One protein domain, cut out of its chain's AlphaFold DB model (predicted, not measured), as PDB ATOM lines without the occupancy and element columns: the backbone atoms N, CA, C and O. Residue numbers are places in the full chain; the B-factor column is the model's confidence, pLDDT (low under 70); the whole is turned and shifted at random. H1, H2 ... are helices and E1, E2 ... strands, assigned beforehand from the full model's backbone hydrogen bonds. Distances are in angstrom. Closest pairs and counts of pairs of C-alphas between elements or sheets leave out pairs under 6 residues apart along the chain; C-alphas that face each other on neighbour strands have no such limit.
ATOM      1  N   ILE A   8      54.396  30.409 106.865       89.31
ATOM      2  CA  ILE A   8      54.191  29.511 105.723       89.31
ATOM      3  C   ILE A   8      54.654  28.073 105.992       89.31
ATOM      4  O   ILE A   8      54.061  27.119 105.488       89.31
ATOM      5  N   TYR A   9      55.686  27.893 106.820       90.56
ATOM      6  CA  TYR A   9      56.196  26.566 107.155       90.56
ATOM      7  C   TYR A   9      55.225  25.758 108.023       90.56
ATOM      8  O   TYR A   9      55.374  24.539 108.115       90.56
ATOM      9  N   GLY A  10      54.234  26.403 108.644       89.00
ATOM     10  CA  GLY A  10      53.241  25.739 109.480       89.00
ATOM     11  C   GLY A  10      52.191  24.943 108.696       89.00
ATOM     12  O   GLY A  10      51.614  24.009 109.241       89.00
ATOM     13  N   PHE A  11      52.005  25.218 107.400       89.56
ATOM     14  CA  PHE A  11      51.115  24.439 106.519       89.56
ATOM     15  C   PHE A  11      51.705  23.085 106.077       89.56
ATOM     16  O   PHE A  11      51.037  22.270 105.429       89.56
ATOM     17  N   TYR A  12      52.969  22.835 106.422       90.62
ATOM     18  CA  TYR A  12      53.730  21.650 106.045       90.62
ATOM     19  C   TYR A  12      54.218  20.913 107.288       90.62
ATOM     20  O   TYR A  12      54.392  21.515 108.350       90.62
ATOM     21  N   SER A  13      54.493  19.616 107.159       88.50
ATOM     22  CA  SER A  13      55.206  18.859 108.189       88.50
ATOM     23  C   SER A  13      56.619  19.408 108.395       88.50
ATOM     24  O   SER A  13      57.109  20.243 107.628       88.50
ATOM     25  N   GLN A  14      57.312  18.900 109.416       85.81
ATOM     26  CA  GLN A  14      58.747  19.144 109.534       85.81
ATOM     27  C   GLN A  14      59.460  18.747 108.225       85.81
ATOM     28  O   GLN A  14      59.128  17.697 107.657       85.81
ATOM     29  N   PRO A  15      60.362  19.602 107.707       86.94
ATOM     30  CA  PRO A  15      61.062  19.329 106.465       86.94
ATOM     31  C   PRO A  15      62.079  18.210 106.647       86.94
ATOM     32  O   PRO A  15      62.778  18.157 107.658       86.94
ATOM     33  N   VAL A  16      62.195  17.363 105.630       87.69
ATOM     34  CA  VAL A  16      63.217  16.316 105.550       87.69
ATOM     35  C   VAL A  16      64.256  16.731 104.517       87.69
ATOM     36  O   VAL A  16      63.905  17.252 103.458       87.69
ATOM     37  N   VAL A  17      65.532  16.527 104.826       87.56
ATOM     38  CA  VAL A  17      66.625  16.725 103.870       87.56
ATOM     39  C   VAL A  17      66.720  15.465 103.008       87.56
ATOM     40  O   VAL A  17      66.918  14.374 103.533       87.56
ATOM     41  N   GLU A  18      66.535  15.606 101.699       87.88
ATOM     42  CA  GLU A  18      66.577  14.512 100.723       87.88
ATOM     43  C   GLU A  18      67.636  14.821  99.647       87.88
ATOM     44  O   GLU A  18      67.760  15.961  99.193       87.88
ATOM     45  N   TYR A  19      68.375  13.800  99.207       86.88
ATOM     46  CA  TYR A  19      69.231  13.872  98.020       86.88
ATOM     47  C   TYR A  19      68.409  13.478  96.792       86.88
ATOM     48  O   TYR A  19      67.849  12.383  96.736       86.88
ATOM     49  N   VAL A  20      68.307  14.375  95.814       83.62
ATOM     50  CA  VAL A  20      67.463  14.199  94.628       83.62
ATOM     51  C   VAL A  20      68.339  14.232  93.385       83.62
ATOM     52  O   VAL A  20      69.069  15.196  93.166       83.62
ATOM     53  N   LYS A  21      68.247  13.194  92.551       81.44
ATOM     54  CA  LYS A  21      68.872  13.198  91.224       81.44
ATOM     55  C   LYS A  21      68.103  14.150  90.306       81.44
ATOM     56  O   LYS A  21      66.894  13.993  90.134       81.44
ATOM     57  N   ASN A  22      68.798  15.128  89.741       73.94
ATOM     58  CA  ASN A  22      68.286  16.043  88.730       73.94
ATOM     59  C   ASN A  22      69.169  15.904  87.481       73.94
ATOM     60  O   ASN A  22      70.222  16.533  87.376       73.94
ATOM     61  N   GLY A  23      68.784  14.990  86.587       77.94
ATOM     62  CA  GLY A  23      69.660  14.514  85.517       77.94
ATOM     63  C   GLY A  23      70.865  13.755  86.084       77.94
ATOM     64  O   GLY A  23      70.706  12.876  86.931       77.94
ATOM     65  N   GLU A  24      72.069  14.123  85.646       75.94
ATOM     66  CA  GLU A  24      73.336  13.508  86.077       75.94
ATOM     67  C   GLU A  24      73.832  14.007  87.446       75.94
ATOM     68  O   GLU A  24      74.721  13.405  88.048       75.94
ATOM     69  N   LYS A  25      73.260  15.097  87.973       76.56
ATOM     70  CA  LYS A  25      73.696  15.714  89.234       76.56
ATOM     71  C   LYS A  25      72.811  15.278  90.398       76.56
ATOM     72  O   LYS A  25      71.588  15.206  90.281       76.56
ATOM     73  N   THR A  26      73.431  15.020  91.549       82.69
ATOM     74  CA  THR A  26      72.713  14.773  92.807       82.69
ATOM     75  C   THR A  26      72.660  16.068  93.608       82.69
ATOM     76  O   THR A  26      73.690  16.576  94.040       82.69
ATOM     77  N   CYS A  27      71.456  16.598  93.803       82.38
ATOM     78  CA  CYS A  27      71.216  17.880  94.456       82.38
ATOM     79  C   CYS A  27      70.636  17.673  95.860       82.38
ATOM     80  O   CYS A  27      69.799  16.793  96.080       82.38
ATOM     81  N   LEU A  28      71.039  18.513  96.812       86.56
ATOM     82  CA  LEU A  28      70.466  18.529  98.157       86.56
ATOM     83  C   LEU A  28      69.157  19.331  98.155       86.56
ATOM     84  O   LEU A  28      69.142  20.500  97.763       86.56
ATOM     85  N   ALA A  29      68.062  18.742  98.628       86.75
ATOM     86  CA  ALA A  29      66.763  19.402  98.692       86.75
ATOM     87  C   ALA A  29      66.111  19.279 100.074       86.75
ATOM     88  O   ALA A  29      66.172  18.246 100.732       86.75
ATOM     89  N   HIS A  30      65.418  20.333 100.501       88.62
ATOM     90  CA  HIS A  30      64.469  20.261 101.607       88.62
ATOM     91  C   HIS A  30      63.087  19.885 101.071       88.62
ATOM     92  O   HIS A  30      62.532  20.567 100.208       88.62
ATOM     93  N   SER A  31      62.538  18.798 101.595       89.00
ATOM     94  CA  SER A  31      61.260  18.212 101.209       89.00
ATOM     95  C   SER A  31      60.203  18.574 102.249       89.00
ATOM     96  O   SER A  31      60.299  18.180 103.413       89.00
ATOM     97  N   PHE A  32      59.199  19.347 101.842       90.88
ATOM     98  CA  PHE A  32      58.097  19.796 102.691       90.88
ATOM     99  C   PHE A  32      56.828  19.035 102.315       90.88
ATOM    100  O   PHE A  32      56.329  19.170 101.198       90.88
ATOM    101  N   LYS A  33      56.278  18.238 103.232       92.44
ATOM    102  CA  LYS A  33      55.038  17.491 102.989       92.44
ATOM    103  C   LYS A  33      53.835  18.326 103.417       92.44
ATOM    104  O   LYS A  33      53.759  18.750 104.565       92.44
ATOM    105  N   CYS A  34      52.899  18.567 102.505       91.06
ATOM    106  CA  CYS A  34      51.691  19.338 102.790       91.06
ATOM    107  C   CYS A  34      50.788  18.609 103.792       91.06
ATOM    108  O   CYS A  34      50.530  17.413 103.645       91.06
ATOM    109  N   MET A  35      50.269  19.330 104.787       85.81
ATOM    110  CA  MET A  35      49.400  18.743 105.813       85.81
ATOM    111  C   MET A  35      47.995  18.398 105.291       85.81
ATOM    112  O   MET A  35      47.370  17.478 105.811       85.81
ATOM    113  N   ALA A  36      47.520  19.071 104.236       84.12
ATOM    114  CA  ALA A  36      46.206  18.810 103.643       84.12
ATOM    115  C   ALA A  36      46.245  17.703 102.578       84.12
ATOM    116  O   ALA A  36      45.553  16.695 102.697       84.12
ATOM    117  N   CYS A  37      47.054  17.874 101.527       85.62
ATOM    118  CA  CYS A  37      47.060  16.965 100.372       85.62
ATOM    119  C   CYS A  37      48.189  15.926 100.396       85.62
ATOM    120  O   CYS A  37      48.256  15.084  99.506       85.62
ATOM    121  N   LYS A  38      49.095  15.980 101.385       87.31
ATOM    122  CA  LYS A  38      50.261  15.085 101.533       87.31
ATOM    123  C   LYS A  38      51.282  15.137 100.387       87.31
ATOM    124  O   LYS A  38      52.274  14.411 100.454       87.31
ATOM    125  N   ALA A  39      51.092  15.998  99.386       88.31
ATOM    126  CA  ALA A  39      52.062  16.215  98.319       88.31
ATOM    127  C   ALA A  39      53.369  16.799  98.878       88.31
ATOM    128  O   ALA A  39      53.360  17.561  99.849       88.31
ATOM    129  N   LYS A  40      54.496  16.438  98.256       90.19
ATOM    130  CA  LYS A  40      55.821  16.954  98.611       90.19
ATOM    131  C   LYS A  40      56.155  18.165  97.744       90.19
ATOM    132  O   LYS A  40      56.171  18.069  96.520       90.19
ATOM    133  N   THR A  41      56.472  19.288  98.373       87.75
ATOM    134  CA  THR A  41      57.072  20.454  97.720       87.75
ATOM    135  C   THR A  41      58.556  20.480  98.058       87.75
ATOM    136  O   THR A  41      58.927  20.477  99.230       87.75
ATOM    137  N   ARG A  42      59.415  20.471  97.037       87.56
ATOM    138  CA  ARG A  42      60.872  20.433  97.208       87.56
ATOM    139  C   ARG A  42      61.470  21.824  97.052       87.56
ATOM    140  O   ARG A  42      61.039  22.591  96.192       87.56
ATOM    141  N   ARG A  43      62.489  22.118  97.855       86.38
ATOM    142  CA  ARG A  43      63.319  23.317  97.740       86.38
ATOM    143  C   ARG A  43      64.787  22.926  97.653       86.38
ATOM    144  O   ARG A  43      65.354  22.436  98.626       86.38
ATOM    145  N   PHE A  44      65.373  23.149  96.487       85.50
ATOM    146  CA  PHE A  44      66.754  22.815  96.156       85.50
ATOM    147  C   PHE A  44      67.741  23.820  96.774       85.50
ATOM    148  O   PHE A  44      67.535  25.032  96.672       85.50
ATOM    149  N   GLN A  45      68.779  23.321  97.451       81.62
ATOM    150  CA  GLN A  45      69.764  24.128  98.193       81.62
ATOM    151  C   GLN A  45      70.925  24.636  97.334       81.62
ATOM    152  O   GLN A  45      71.588  25.604  97.694       81.62
ATOM    153  N   ASP A  46      71.139  24.001  96.190       77.31
ATOM    154  CA  ASP A  46      72.143  24.313  95.175       77.31
ATOM    155  C   ASP A  46      71.739  25.483  94.263       77.31
ATOM    156  O   ASP A  46      72.539  25.957  93.462       77.31
ATOM    157  N   THR A  47      70.510  25.990  94.398       73.62
ATOM    158  CA  THR A  47      70.000  27.104  93.591       73.62
ATOM    159  C   THR A  47      70.149  28.452  94.301       73.62
ATOM    160  O   THR A  47      70.026  28.551  95.525       73.62
ATOM    161  N   ALA A  48      70.309  29.536  93.532       69.81
ATOM    162  CA  ALA A  48      70.327  30.906  94.065       69.81
ATOM    163  C   ALA A  48      69.056  31.253  94.876       69.81
ATOM    164  O   ALA A  48      69.093  32.048  95.812       69.81
ATOM    165  N   ASN A  49      67.941  30.573  94.588       64.50
ATOM    166  CA  ASN A  49      66.645  30.733  95.249       64.50
ATOM    167  C   ASN A  49      66.452  29.836  96.491       64.50
ATOM    168  O   ASN A  49      65.315  29.606  96.914       64.50
ATOM    169  N   ARG A  50      67.537  29.367  97.122       68.94
ATOM    170  CA  ARG A  50      67.537  28.474  98.302       68.94
ATOM    171  C   ARG A  50      66.705  28.938  99.507       68.94
ATOM    172  O   ARG A  50      66.341  28.113 100.344       68.94
ATOM    173  N   ASN A  51      66.377  30.231  99.591       71.56
ATOM    174  CA  ASN A  51      65.560  30.830 100.656       71.56
ATOM    175  C   ASN A  51      64.182  31.326 100.190       71.56
ATOM    176  O   ASN A  51      63.463  31.933 100.976       71.56
ATOM    177  N   SER A  52      63.795  31.082  98.936       80.06
ATOM    178  CA  SER A  52      62.502  31.532  98.422       80.06
ATOM    179  C   SER A  52      61.344  30.695  98.973       80.06
ATOM    180  O   SER A  52      61.399  29.461  99.025       80.06
ATOM    181  N   ASN A  53      60.262  31.380  99.345       84.88
ATOM    182  CA  ASN A  53      59.047  30.782  99.906       84.88
ATOM    183  C   ASN A  53      57.910  30.724  98.872       84.88
ATOM    184  O   ASN A  53      56.816  30.254  99.179       84.88
ATOM    185  N   SER A  54      58.138  31.226  97.655       85.12
ATOM    186  CA  SER A  54      57.085  31.442  96.657       85.12
ATOM    187  C   SER A  54      56.414  30.138  96.216       85.12
ATOM    188  O   SER A  54      55.191  30.088  96.101       85.12
ATOM    189  N   GLY A  55      57.186  29.060  96.042       87.56
ATOM    190  CA  GLY A  55      56.658  27.732  95.710       87.56
ATOM    191  C   GLY A  55      55.778  27.150  96.821       87.56
ATOM    192  O   GLY A  55      54.676  26.671  96.554       87.56
ATOM    193  N   LEU A  56      56.224  27.275  98.075       89.12
ATOM    194  CA  LEU A  56      55.458  26.855  99.253       89.12
ATOM    195  C   LEU A  56      54.178  27.685  99.413       89.12
ATOM    196  O   LEU A  56      53.124  27.132  99.720       89.12
ATOM    197  N   ARG A  57      54.236  28.996  99.157       91.31
ATOM    198  CA  ARG A  57      53.056  29.868  99.202       91.31
ATOM    199  C   ARG A  57      52.034  29.482  98.144       91.31
ATOM    200  O   ARG A  57      50.883  29.244  98.484       91.31
ATOM    201  N   LYS A  58      52.450  29.334  96.882       90.94
ATOM    202  CA  LYS A  58      51.553  28.937  95.780       90.94
ATOM    203  C   LYS A  58      50.833  27.616  96.070       90.94
ATOM    204  O   LYS A  58      49.636  27.501  95.816       90.94
ATOM    205  N   HIS A  59      51.544  26.630  96.616       90.75
ATOM    206  CA  HIS A  59      50.939  25.350  96.977       90.75
ATOM    207  C   HIS A  59      50.000  25.461  98.188       90.75
ATOM    208  O   HIS A  59      48.904  24.900  98.152       90.75
ATOM    209  N   ALA A  60      50.391  26.203  99.229       89.06
ATOM    210  CA  ALA A  60      49.553  26.412 100.407       89.06
ATOM    211  C   ALA A  60      48.244  27.126 100.038       89.06
ATOM    212  O   ALA A  60      47.180  26.649 100.410       89.06
ATOM    213  N   VAL A  61      48.310  28.178  99.213       89.31
ATOM    214  CA  VAL A  61      47.132  28.921  98.730       89.31
ATOM    215  C   VAL A  61      46.166  27.995  97.993       89.31
ATOM    216  O   VAL A  61      44.960  28.062  98.203       89.31
ATOM    217  N   ARG A  62      46.686  27.074  97.172       87.62
ATOM    218  CA  ARG A  62      45.862  26.080  96.470       87.62
ATOM    219  C   ARG A  62      45.205  25.069  97.415       87.62
ATOM    220  O   ARG A  62      44.114  24.595  97.125       87.62
ATOM    221  N   CYS A  63      45.882  24.678  98.494       86.06
ATOM    222  CA  CYS A  63      45.404  23.615  99.382       86.06
ATOM    223  C   CYS A  63      44.504  24.108 100.516       86.06
ATOM    224  O   CYS A  63      43.609  23.371 100.919       86.06
ATOM    225  N   PHE A  64      44.771  25.308 101.027       82.50
ATOM    226  CA  PHE A  64      44.135  25.869 102.218       82.50
ATOM    227  C   PHE A  64      43.309  27.128 101.919       82.50
ATOM    228  O   PHE A  64      42.509  27.518 102.752       82.50
ATOM    229  N   GLY A  65      43.462  27.739 100.739       83.81
ATOM    230  CA  GLY A  65      42.814  29.002 100.380       83.81
ATOM    231  C   GLY A  65      43.751  30.203 100.524       83.81
ATOM    232  O   GLY A  65      44.712  30.178 101.292       83.81
ATOM    233  N   LYS A  66      43.491  31.259  99.741       85.25
ATOM    234  CA  LYS A  66      44.315  32.479  99.740       85.25
ATOM    235  C   LYS A  66      44.175  33.250 101.050       85.25
ATOM    236  O   LYS A  66      45.189  33.530 101.673       85.25
ATOM    237  N   GLU A  67      42.936  33.503 101.467       80.56
ATOM    238  CA  GLU A  67      42.603  34.167 102.736       80.56
ATOM    239  C   GLU A  67      43.321  33.482 103.901       80.56
ATOM    240  O   GLU A  67      44.041  34.116 104.662       80.56
ATOM    241  N   VAL A  68      43.268  32.145 103.926       81.75
ATOM    242  CA  VAL A  68      43.862  31.347 104.998       81.75
ATOM    243  C   VAL A  68      45.379  31.548 105.115       81.75
ATOM    244  O   VAL A  68      45.963  31.618 106.197       81.75
ATOM    245  N   VAL A  69      46.055  31.602 103.972       86.19
ATOM    246  CA  VAL A  69      47.505  31.786 103.942       86.19
ATOM    247  C   VAL A  69      47.875  33.228 104.262       86.19
ATOM    248  O   VAL A  69      48.839  33.442 104.996       86.19
ATOM    249  N   ASP A  70      47.123  34.193 103.739       85.62
ATOM    250  CA  ASP A  70      47.406  35.613 103.907       85.62
ATOM    251  C   ASP A  70      47.200  36.049 105.368       85.62
ATOM    252  O   ASP A  70      48.116  36.644 105.937       85.62
ATOM    253  N   ASP A  71      46.118  35.637 106.033       81.19
ATOM    254  CA  ASP A  71      45.888  35.996 107.441       81.19
ATOM    255  C   ASP A  71      46.922  35.345 108.374       81.19
ATOM    256  O   ASP A  71      47.411  35.970 109.316       81.19
ATOM    257  N   ALA A  72      47.320  34.092 108.114       83.56
ATOM    258  CA  ALA A  72      48.369  33.432 108.898       83.56
ATOM    259  C   ALA A  72      49.723  34.154 108.770       83.56
ATOM    260  O   ALA A  72      50.539  34.143 109.702       83.56
ATOM    261  N   GLN A  73      49.978  34.765 107.609       82.88
ATOM    262  CA  GLN A  73      51.141  35.617 107.388       82.88
ATOM    263  C   GLN A  73      50.980  36.985 108.068       82.88
ATOM    264  O   GLN A  73      51.925  37.420 108.718       82.88
ATOM    265  N   GLU A  74      49.812  37.627 107.984       81.50
ATOM    266  CA  GLU A  74      49.527  38.928 108.616       81.50
ATOM    267  C   GLU A  74      49.570  38.870 110.152       81.50
ATOM    268  O   GLU A  74      50.024  39.801 110.825       81.50
ATOM    269  N   GLN A  75      49.130  37.752 110.724       74.81
ATOM    270  CA  GLN A  75      49.165  37.506 112.162       74.81
ATOM    271  C   GLN A  75      50.519  36.975 112.658       74.81
ATOM    272  O   GLN A  75      50.673  36.761 113.860       74.81
ATOM    273  N   GLU A  76      51.489  36.755 111.760       77.94
ATOM    274  CA  GLU A  76      52.836  36.243 112.070       77.94
ATOM    275  C   GLU A  76      52.821  34.993 112.970       77.94
ATOM    276  O   GLU A  76      53.614  34.825 113.900       77.94
ATOM    277  N   VAL A  77      51.872  34.093 112.709       77.38
ATOM    278  CA  VAL A  77      51.635  32.927 113.560       77.38
ATOM    279  C   VAL A  77      52.822  31.973 113.492       77.38
ATOM    280  O   VAL A  77      53.217  31.503 112.424       77.38
ATOM    281  N   HIS A  78      53.356  31.615 114.660       83.25
ATOM    282  CA  HIS A  78      54.497  30.712 114.728       83.25
ATOM    283  C   HIS A  78      54.182  29.343 114.075       83.25
ATOM    284  O   HIS A  78      53.160  28.728 114.408       83.25
ATOM    285  N   PRO A  79      55.070  28.792 113.220       84.00
ATOM    286  CA  PRO A  79      54.800  27.574 112.445       84.00
ATOM    287  C   PRO A  79      54.392  26.344 113.261       84.00
ATOM    288  O   PRO A  79      53.617  25.521 112.783       84.00
ATOM    289  N   LEU A  80      54.910  26.193 114.484       83.31
ATOM    290  CA  LEU A  80      54.554  25.063 115.353       83.31
ATOM    291  C   LEU A  80      53.097  25.126 115.820       83.31
ATOM    292  O   LEU A  80      52.406  24.112 115.771       83.31
ATOM    293  N   ALA A  81      52.629  26.313 116.213       81.94
ATOM    294  CA  ALA A  81      51.253  26.511 116.656       81.94
ATOM    295  C   ALA A  81      50.271  26.280 115.499       81.94
ATOM    296  O   ALA A  81      49.232  25.651 115.676       81.94
ATOM    297  N   LEU A  82      50.638  26.726 114.291       82.44
ATOM    298  CA  LEU A  82      49.827  26.505 113.096       82.44
ATOM    299  C   LEU A  82      49.688  25.006 112.764       82.44
ATOM    300  O   LEU A  82      48.592  24.552 112.446       82.44
ATOM    301  N   ARG A  83      50.761  24.213 112.906       85.69
ATOM    302  CA  ARG A  83      50.716  22.753 112.683       85.69
ATOM    303  C   ARG A  83      49.788  22.033 113.653       85.69
ATOM    304  O   ARG A  83      49.024  21.183 113.210       85.69
ATOM    305  N   GLN A  84      49.871  22.359 114.944       82.94
ATOM    306  CA  GLN A  84      49.025  21.752 115.978       82.94
ATOM    307  C   GLN A  84      47.549  22.008 115.677       82.94
ATOM    308  O   GLN A  84      46.775  21.064 115.551       82.94
ATOM    309  N   LYS A  85      47.200  23.268 115.392       78.25
ATOM    310  CA  LYS A  85      45.836  23.648 115.013       78.25
ATOM    311  C   LYS A  85      45.329  22.906 113.778       78.25
ATOM    312  O   LYS A  85      44.175  22.501 113.753       78.25
ATOM    313  N   ILE A  86      46.165  22.714 112.755       80.25
ATOM    314  CA  ILE A  86      45.778  21.960 111.550       80.25
ATOM    315  C   ILE A  86      45.558  20.469 111.869       80.25
ATOM    316  O   ILE A  86      44.685  19.846 111.271       80.25
ATOM    317  N   GLN A  87      46.333  19.887 112.791       77.50
ATOM    318  CA  GLN A  87      46.210  18.479 113.194       77.50
ATOM    319  C   GLN A  87      44.976  18.195 114.056       77.50
ATOM    320  O   GLN A  87      44.409  17.112 113.944       77.50
ATOM    321  N   GLU A  88      44.565  19.151 114.890       74.44
ATOM    322  CA  GLU A  88      43.374  19.054 115.745       74.44
ATOM    323  C   GLU A  88      42.059  19.024 114.944       74.44
ATOM    324  O   GLU A  88      41.013  18.652 115.473       74.44
ATOM    325  N   GLN A  89      42.091  19.381 113.657       66.19
ATOM    326  CA  GLN A  89      40.904  19.404 112.804       66.19
ATOM    327  C   GLN A  89      40.537  18.014 112.259       66.19
ATOM    328  O   GLN A  89      41.415  17.217 111.902       66.19
ATOM    329  N   PRO A  90      39.234  17.715 112.095       59.34
ATOM    330  CA  PRO A  90      38.785  16.455 111.521       59.34
ATOM    331  C   PRO A  90      39.270  16.292 110.072       59.34
ATOM    332  O   PRO A  90      39.146  17.189 109.229       59.34
ATOM    333  N   LYS A  91      39.810  15.104 109.771       53.88
ATOM    334  CA  LYS A  91      40.300  14.730 108.435       53.88
ATOM    335  C   LYS A  91      39.179  14.925 107.402       53.88
ATOM    336  O   LYS A  91      38.122  14.321 107.525       53.88
ATOM    337  N   GLY A  92      39.419  15.756 106.385       56.12
ATOM    338  CA  GLY A  92      38.491  15.974 105.261       56.12
ATOM    339  C   GLY A  92      37.839  17.362 105.172       56.12
ATOM    340  O   GLY A  92      37.327  17.692 104.108       56.12
ATOM    341  N   LYS A  93      37.913  18.214 106.210       54.19
ATOM    342  CA  LYS A  93      37.313  19.575 106.208       54.19
ATOM    343  C   LYS A  93      38.293  20.744 106.004       54.19
ATOM    344  O   LYS A  93      37.891  21.900 106.047       54.19
ATOM    345  N   LEU A  94      39.568  20.475 105.715       54.31
ATOM    346  CA  LEU A  94      40.624  21.506 105.641       54.31
ATOM    347  C   LEU A  94      40.496  22.509 104.474       54.31
ATOM    348  O   LEU A  94      41.256  23.470 104.433       54.31
ATOM    349  N   ARG A  95      39.584  22.287 103.517       51.38
ATOM    350  CA  ARG A  95      39.428  23.132 102.316       51.38
ATOM    351  C   ARG A  95      38.425  24.279 102.471       51.38
ATOM    352  O   ARG A  95      38.412  25.158 101.617       51.38
ATOM    353  N   THR A  96      37.611  24.282 103.527       48.94
ATOM    354  CA  THR A  96      36.477  25.214 103.650       48.94
ATOM    355  C   THR A  96      36.369  25.753 105.071       48.94
ATOM    356  O   THR A  96      35.400  25.484 105.773       48.94
ATOM    357  N   MET A  97      37.382  26.479 105.542       50.84
ATOM    358  CA  MET A  97      37.283  27.202 106.812       50.84
ATOM    359  C   MET A  97      37.741  28.647 106.617       50.84
ATOM    360  O   MET A  97      38.873  28.889 106.208       50.84
ATOM    361  N   SER A  98      36.839  29.584 106.922       52.09
ATOM    362  CA  SER A  98      37.175  30.986 107.160       52.09
ATOM    363  C   SER A  98      38.026  31.063 108.422       52.09
ATOM    364  O   SER A  98      37.705  30.463 109.453       52.09
ATOM    365  N   ILE A  99      39.133  31.789 108.320       51.62
ATOM    366  CA  ILE A  99      40.119  31.909 109.382       51.62
ATOM    367  C   ILE A  99      39.595  32.633 110.614       51.62
ATOM    368  O   ILE A  99      40.117  32.375 111.698       51.62
ATOM    369  N   SER A 100      38.561  33.468 110.499       48.66
ATOM    370  CA  SER A 100      38.035  34.223 111.641       48.66
ATOM    371  C   SER A 100      37.786  33.298 112.842       48.66
ATOM    372  O   SER A 100      38.350  33.502 113.913       48.66
ATOM    373  N   SER A 101      37.154  32.141 112.617       50.31
ATOM    374  CA  SER A 101      36.912  31.143 113.669       50.31
ATOM    375  C   SER A 101      38.177  30.446 114.205       50.31
ATOM    376  O   SER A 101      38.175  29.937 115.324       50.31
ATOM    377  N   MET A 102      39.266  30.387 113.429       49.78
ATOM    378  CA  MET A 102      40.539  29.759 113.822       49.78
ATOM    379  C   MET A 102      41.454  30.682 114.644       49.78
ATOM    380  O   MET A 102      42.372  30.197 115.326       49.78
ATOM    381  N   PHE A 103      41.231  31.997 114.581       52.56
ATOM    382  CA  PHE A 103      42.162  33.009 115.085       52.56
ATOM    383  C   PHE A 103      41.547  34.038 116.043       52.56
ATOM    384  O   PHE A 103      42.308  34.813 116.620       52.56
ATOM    385  N   ASP A 104      40.246  33.954 116.350       47.62
ATOM    386  CA  ASP A 104      39.559  34.798 117.350       47.62
ATOM    387  C   ASP A 104      40.225  34.822 118.748       47.62
ATOM    388  O   ASP A 104      39.963  35.710 119.553       47.62
TER     389      ASP A 104
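This is residues 8 to 104 of the 191 residues of an uncharacterized protein of Cylindrobasidium torrendii FP15055 ss-10 (UniProt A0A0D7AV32). A long, strongly twisted sheet of three strands makes one end of this elongated domain, its tip the turn between E1 and E2, and helices make the other end, where H2, H3 and H4 gather about the short H1. A loop of residues 88 to 99 then leads to the short H5, at the far end from that turn. You have 97 printed residues, in the order H1 E1 E2 E3 H2 H3 H4 H5, and the sheet runs E1 - E2 - E3, antiparallel throughout. The class is mixed, helices and strands; the whole is compact by its radius of gyration of the C-alphas, 14.5 A, yet spans 49 by 26 by 21 A.

Find C-alpha 8 at (54.191, 29.511, 105.723), where H1, residues 8 to 11, begins. E1, residues 16 to 22, runs 17.6 A from C-alpha 16 to C-alpha 22 at (68.286, 16.043, 88.730). E2, residues 25 to 33, covers 23.2 A and bends by 54 degrees at residue 28, and E3, residues 40 to 44, covers 12.6 A. Then come H2, residues 54 to 64, 15.2 A long; H3, residues 66 to 74, 12.1 A; and H4, residues 79 to 87, 12.5 A. H5, residues 100 to 103, ends at C-alpha 103, (42.162, 33.009, 115.085).

Look first at the sheet, a meander, each strand the antiparallel neighbour of the one before. In the hairpin E1 and E2, N 18 and O 29 are 2.8 A apart, within hydrogen-bond range. In the hairpin E2 and E3, N 30 and O 43 are 2.8 A apart, also within range. H2 is on the sheet but only grazes it, with its residues 55 to 60; the closest C-alphas of E3 and H2 are those of Thr 41 and Leu 56, 6.8 A apart. H1 is the hub. It touches H4, closest at the C-alphas of Gly 10 and Pro 79, 3.8 A, and H2, at those of Phe 11 and Ala 60, 6.6 A. H1 and H3 only just touch, with 3 pairs of C-alphas within 8 A, the closest those of Ile 8 and Gln 73, 7.0 A. H2 and H3 touch, closest at the C-alphas of Val 61 and Val 69, 6.0 A, opposite ways at a steep tilt of 59 degrees. H3 and H5 are near each other, while H2 and H4 are apart. In H2, H3 and H4 every O i to N i+4 pair is within hydrogen-bond range; H1 and H5 are too short for such a pair.

The two C-alphas farthest apart are those of Glu 24 and Asp 104, 50.7 A. The printed part has no cut, and the link H4 to H5, 12 residues, is long. Mean pLDDT of the printed part is 78.7; look for values under 70 at residues 48 to 50 and 89 to 104.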